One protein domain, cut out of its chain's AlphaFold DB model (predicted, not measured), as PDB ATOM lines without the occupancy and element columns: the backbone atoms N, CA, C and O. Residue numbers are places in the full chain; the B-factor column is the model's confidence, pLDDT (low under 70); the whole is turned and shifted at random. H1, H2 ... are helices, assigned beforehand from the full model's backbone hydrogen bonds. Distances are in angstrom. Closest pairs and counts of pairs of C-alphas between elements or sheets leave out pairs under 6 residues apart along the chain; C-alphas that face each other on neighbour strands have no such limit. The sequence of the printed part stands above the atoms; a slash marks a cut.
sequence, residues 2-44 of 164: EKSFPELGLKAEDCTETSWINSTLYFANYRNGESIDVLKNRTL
ATOM      1  N   GLU A   2      27.764 -25.810 -43.484       85.00
ATOM      2  CA  GLU A   2      27.722 -26.863 -44.527       85.00
ATOM      3  C   GLU A   2      29.000 -27.035 -45.373       85.00
ATOM      4  O   GLU A   2      29.311 -28.138 -45.795       85.00
ATOM      5  N   LYS A   3      29.766 -25.964 -45.622       91.25
ATOM      6  CA  LYS A   3      31.017 -26.044 -46.403       91.25
ATOM      7  C   LYS A   3      32.254 -26.439 -45.595       91.25
ATOM      8  O   LYS A   3      33.223 -26.897 -46.181       91.25
ATOM      9  N   SER A   4      32.268 -26.166 -44.294       91.94
ATOM     10  CA  SER A   4      33.476 -26.243 -43.456       91.94
ATOM     11  C   SER A   4      33.384 -27.281 -42.345       91.94
ATOM     12  O   SER A   4      34.417 -27.684 -41.830       91.94
ATOM     13  N   PHE A   5      32.168 -27.658 -41.949       94.12
ATOM     14  CA  PHE A   5      31.893 -28.682 -40.944       94.12
ATOM     15  C   PHE A   5      30.488 -29.288 -41.175       94.12
ATOM     16  O   PHE A   5      29.567 -29.034 -40.389       94.12
ATOM     17  N   PRO A   6      30.265 -29.981 -42.313       95.50
ATOM     18  CA  PRO A   6      28.974 -30.592 -42.649       95.50
ATOM     19  C   PRO A   6      28.556 -31.724 -41.702       95.50
ATOM     20  O   PRO A   6      27.362 -31.949 -41.527       95.50
ATOM     21  N   GLU A   7      29.510 -32.405 -41.066       96.62
ATOM     22  CA  GLU A   7      29.295 -33.546 -40.169       96.62
ATOM     23  C   GLU A   7      28.467 -33.169 -38.933       96.62
ATOM     24  O   GLU A   7      27.762 -34.011 -38.385       96.62
ATOM     25  N   LEU A   8      28.500 -31.892 -38.527       95.69
ATOM     26  CA  LEU A   8      27.673 -31.376 -37.436       95.69
ATOM     27  C   LEU A   8      26.170 -31.404 -37.773       95.69
ATOM     28  O   LEU A   8      25.343 -31.400 -36.866       95.69
ATOM     29  N   GLY A   9      25.801 -31.396 -39.060       95.50
ATOM     30  CA  GLY A   9      24.403 -31.469 -39.496       95.50
ATOM     31  C   GLY A   9      23.530 -30.270 -39.101       95.50
ATOM     32  O   GLY A   9      22.309 -30.403 -39.087       95.50
ATOM     33  N   LEU A  10      24.138 -29.121 -38.777       95.44
ATOM     34  CA  LEU A  10      23.447 -27.916 -38.297       95.44
ATOM     35  C   LEU A  10      22.428 -27.388 -39.317       95.44
ATOM     36  O   LEU A  10      22.797 -27.091 -40.456       95.44
ATOM     37  N   LYS A  11      21.182 -27.175 -38.882       95.06
ATOM     38  CA  LYS A  11      20.103 -26.601 -39.699       95.06
ATOM     39  C   LYS A  11      19.774 -25.176 -39.268       95.06
ATOM     40  O   LYS A  11      20.086 -24.747 -38.163       95.06
ATOM     41  N   ALA A  12      19.097 -24.433 -40.143       93.56
ATOM     42  CA  ALA A  12      18.646 -23.074 -39.831       93.56
ATOM     43  C   ALA A  12      17.677 -23.034 -38.635       93.56
ATOM     44  O   ALA A  12      17.686 -22.072 -37.877       93.56
ATOM     45  N   GLU A  13      16.885 -24.092 -38.452       95.62
ATOM     46  CA  GLU A  13      15.926 -24.255 -37.352       95.62
ATOM     47  C   GLU A  13      16.605 -24.387 -35.977       95.62
ATOM     48  O   GLU A  13      16.007 -24.032 -34.964       95.62
ATOM     49  N   ASP A  14      17.863 -24.840 -35.941       94.31
ATOM     50  CA  ASP A  14      18.653 -24.973 -34.712       94.31
ATOM     51  C   ASP A  14      19.289 -23.634 -34.284       94.31
ATOM     52  O   ASP A  14      19.821 -23.500 -33.180       94.31
ATOM     53  N   CYS A  15      19.262 -22.626 -35.162       93.75
ATOM     54  CA  CYS A  15      19.892 -21.329 -34.949       93.75
ATOM     55  C   CYS A  15      18.879 -20.300 -34.441       93.75
ATOM     56  O   CYS A  15      17.820 -20.097 -35.027       93.75
ATOM     57  N   THR A  16      19.246 -19.562 -33.393       93.25
ATOM     58  CA  THR A  16      18.469 -18.410 -32.910       93.25
ATOM     59  C   THR A  16      19.276 -17.129 -33.073       93.25
ATOM     60  O   THR A  16      20.318 -16.958 -32.438       93.25
ATOM     61  N   GLU A  17      18.794 -16.207 -33.907       94.88
ATOM     62  CA  GLU A  17      19.388 -14.874 -34.035       94.88
ATOM     63  C   GLU A  17      18.957 -13.985 -32.861       94.88
ATOM     64  O   GLU A  17      17.779 -13.911 -32.508       94.88
ATOM     65  N   THR A  18      19.917 -13.316 -32.220       93.69
ATOM     66  CA  THR A  18      19.652 -12.459 -31.062       93.69
ATOM     67  C   THR A  18      20.736 -11.397 -30.892       93.69
ATOM     68  O   THR A  18      21.792 -11.449 -31.523       93.69
ATOM     69  N   SER A  19      20.486 -10.410 -30.033       94.31
ATOM     70  CA  SER A  19      21.487  -9.394 -29.697       94.31
ATOM     71  C   SER A  19      22.635  -9.993 -28.872       94.31
ATOM     72  O   SER A  19      22.455 -10.975 -28.153       94.31
ATOM     73  N   TRP A  20      23.811  -9.362 -28.899       95.31
ATOM     74  CA  TRP A  20      24.971  -9.826 -28.122       95.31
ATOM     75  C   TRP A  20      24.700  -9.915 -26.606       95.31
ATOM     76  O   TRP A  20      25.177 -10.823 -25.925       95.31
ATOM     77  N   ILE A  21      23.895  -9.000 -26.056       94.56
ATOM     78  CA  ILE A  21      23.563  -9.041 -24.626       94.56
ATOM     79  C   ILE A  21      22.636 -10.217 -24.289       94.56
ATOM     80  O   ILE A  21      22.793 -10.847 -23.247       94.56
ATOM     81  N   ASN A  22      21.731 -10.581 -25.197       92.88
ATOM     82  CA  ASN A  22      20.865 -11.743 -25.015       92.88
ATOM     83  C   ASN A  22      21.625 -13.060 -25.222       92.88
ATOM     84  O   ASN A  22      21.343 -14.033 -24.527       92.88
ATOM     85  N   SER A  23      22.621 -13.108 -26.116       93.38
ATOM     86  CA  SER A  23      23.481 -14.296 -26.223       93.38
ATOM     87  C   SER A  23      24.321 -14.502 -24.960       93.38
ATOM     88  O   SER A  23      24.540 -15.637 -24.549       93.38
ATOM     89  N   THR A  24      24.717 -13.418 -24.284       93.44
ATOM     90  CA  THR A  24      25.378 -13.493 -22.970       93.44
ATOM     91  C   THR A  24      24.477 -14.157 -21.926       93.44
ATOM     92  O   THR A  24      24.950 -15.000 -21.167       93.44
ATOM     93  N   LEU A  25      23.176 -13.835 -21.913       93.75
ATOM     94  CA  LEU A  25      22.203 -14.510 -21.044       93.75
ATOM     95  C   LEU A  25      22.106 -16.008 -21.355       93.75
ATOM     96  O   LEU A  25      22.144 -16.824 -20.436       93.75
ATOM     97  N   TYR A  26      22.047 -16.364 -22.640       91.88
ATOM     98  CA  TYR A  26      22.000 -17.755 -23.090       91.88
ATOM     99  C   TYR A  26      23.222 -18.560 -22.619       91.88
ATOM    100  O   TYR A  26      23.064 -19.607 -21.996       91.88
ATOM    101  N   PHE A  27      24.444 -18.052 -22.829       90.81
ATOM    102  CA  PHE A  27      25.671 -18.732 -22.385       90.81
ATOM    103  C   PHE A  27      25.830 -18.776 -20.859       90.81
ATOM    104  O   PHE A  27      26.489 -19.670 -20.337       90.81
ATOM    105  N   ALA A  28      25.206 -17.843 -20.136       89.38
ATOM    106  CA  ALA A  28      25.128 -17.862 -18.678       89.38
ATOM    107  C   ALA A  28      23.996 -18.763 -18.138       89.38
ATOM    108  O   ALA A  28      23.769 -18.794 -16.929       89.38
ATOM    109  N   ASN A  29      23.317 -19.516 -19.015       88.94
ATOM    110  CA  ASN A  29      22.251 -20.462 -18.687       88.94
ATOM    111  C   ASN A  29      20.987 -19.813 -18.082       88.94
ATOM    112  O   ASN A  29      20.250 -20.450 -17.327       88.94
ATOM    113  N   TYR A  30      20.727 -18.543 -18.408       91.38
ATOM    114  CA  TYR A  30      19.466 -17.874 -18.082       91.38
ATOM    115  C   TYR A  30      18.361 -18.272 -19.063       91.38
ATOM    116  O   TYR A  30      18.618 -18.664 -20.206       91.38
ATOM    117  N   ARG A  31      17.100 -18.170 -18.629       86.94
ATOM    118  CA  ARG A  31      15.960 -18.524 -19.485       86.94
ATOM    119  C   ARG A  31      15.796 -17.505 -20.608       86.94
ATOM    120  O   ARG A  31      16.002 -16.305 -20.425       86.94
ATOM    121  N   ASN A  32      15.357 -17.984 -21.770       83.31
ATOM    122  CA  ASN A  32      15.065 -17.106 -22.894       83.31
ATOM    123  C   ASN A  32      13.949 -16.110 -22.521       83.31
ATOM    124  O   ASN A  32      12.896 -16.514 -22.029       83.31
ATOM    125  N   GLY A  33      14.193 -14.818 -22.751       82.38
ATOM    126  CA  GLY A  33      13.268 -13.734 -22.412       82.38
ATOM    127  C   GLY A  33      13.405 -13.159 -20.997       82.38
ATOM    128  O   GLY A  33      12.633 -12.268 -20.644       82.38
ATOM    129  N   GLU A  34      14.365 -13.617 -20.186       89.50
ATOM    130  CA  GLU A  34      14.676 -12.940 -18.923       89.50
ATOM    131  C   GLU A  34      15.179 -11.509 -19.143       89.50
ATOM    132  O   GLU A  34      15.844 -11.196 -20.133       89.50
ATOM    133  N   SER A  35      14.859 -10.620 -18.195       94.19
ATOM    134  CA  SER A  35      15.364  -9.247 -18.235       94.19
ATOM    135  C   SER A  35      16.881  -9.249 -18.095       94.19
ATOM    136  O   SER A  35      17.422  -9.869 -17.184       94.19
ATOM    137  N   ILE A  36      17.566  -8.449 -18.911       94.31
ATOM    138  CA  ILE A  36      19.013  -8.212 -18.806       94.31
ATOM    139  C   ILE A  36      19.448  -7.705 -17.419       94.31
ATOM    140  O   ILE A  36      20.624  -7.796 -17.072       94.31
ATOM    141  N   ASP A  37      18.519  -7.197 -16.603       94.88
ATOM    142  CA  ASP A  37      18.791  -6.788 -15.224       94.88
ATOM    143  C   ASP A  37      19.275  -7.939 -14.332       94.88
ATOM    144  O   ASP A  37      19.948  -7.672 -13.335       94.88
ATOM    145  N   VAL A  38      19.024  -9.207 -14.695       92.69
ATOM    146  CA  VAL A  38      19.575 -10.363 -13.961       92.69
ATOM    147  C   VAL A  38      21.105 -10.338 -13.914       92.69
ATOM    148  O   VAL A  38      21.691 -10.741 -12.913       92.69
ATOM    149  N   LEU A  39      21.764  -9.750 -14.922       91.62
ATOM    150  CA  LEU A  39      23.221  -9.575 -14.955       91.62
ATOM    151  C   LEU A  39      23.741  -8.613 -13.873       91.62
ATOM    152  O   LEU A  39      24.937  -8.594 -13.588       91.62
ATOM    153  N   LYS A  40      22.867  -7.808 -13.252       93.38
ATOM    154  CA  LYS A  40      23.224  -6.927 -12.127       93.38
ATOM    155  C   LYS A  40      23.205  -7.660 -10.780       93.38
ATOM    156  O   LYS A  40      23.701  -7.111  -9.794       93.38
ATOM    157  N   ASN A  41      22.643  -8.869 -10.710       89.94
ATOM    158  CA  ASN A  41      22.531  -9.631  -9.471       89.94
ATOM    159  C   ASN A  41      23.910 -10.137  -9.005       89.94
ATOM    160  O   ASN A  41      24.598 -10.852  -9.726       89.94
ATOM    161  N   ARG A  42      24.306  -9.781  -7.776       88.38
ATOM    162  CA  ARG A  42      25.575 -10.195  -7.142       88.38
ATOM    163  C   ARG A  42      25.387 -11.192  -5.997       88.38
ATOM    164  O   ARG A  42      26.302 -11.385  -5.197       88.38
ATOM    165  N   THR A  43      24.201 -11.781  -5.876       89.38
ATOM    166  CA  THR A  43      23.916 -12.778  -4.838       89.38
ATOM    167  C   THR A  43      24.829 -13.982  -5.037       89.38
ATOM    168  O   THR A  43      24.869 -14.569  -6.118       89.38
ATOM    169  N   LEU A  44      25.583 -14.340  -3.997       77.69
ATOM    170  CA  LEU A  44      26.487 -15.481  -4.040       77.69
ATOM    171  C   LEU A  44      25.667 -16.771  -4.093       77.69
ATOM    172  O   LEU A  44      24.901 -17.065  -3.177       77.69
TER     173      LEU A  44
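Overview. This is residues 2 to 44 of the 164 residues of an uncharacterized protein of Tetracentron sinense (UniProt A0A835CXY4). This is a drawn-out strip with little regular structure: two short helices, H1 and then H2, pack together, and a long unnamed arm, residues 2 to 19, leads away from H1. Residues 3 to 9 and 12 to 17 of that arm stick out free. The printed part has 43 residues, 13 of them in the two named helices, and no named strand; its class is all helix. It is extended, with a radius of gyration of the C-alphas of 14.5 A and spans of 43 by 19 by 15 A.

Arrangement. Look first at H1, residues 20 to 27, where every O i to N i+4 pair is within hydrogen-bond range. It touches H2, residues 36 to 40; their closest C-alphas, of Asn 22 and Ile 36, are 7.4 A apart. In H2, 0 of 1 O i to N i+4 pairs but 2 of 2 O i to N i+3 pairs are within range.

Along the chain. Find C-alpha 20 at (24.971, -9.826, -28.122); from there H1 runs 10.6 A to C-alpha 27. H2 runs 8.0 A, ending at C-alpha 40, (23.224, -6.927, -12.127).

Size, cuts and confidence. The C-alphas farthest apart, of Lys 3 and Thr 43, are 44.2 A apart. The printed part has no cut, the link from H1 to H2 is short, and no printed residue is under 70 in pLDDT.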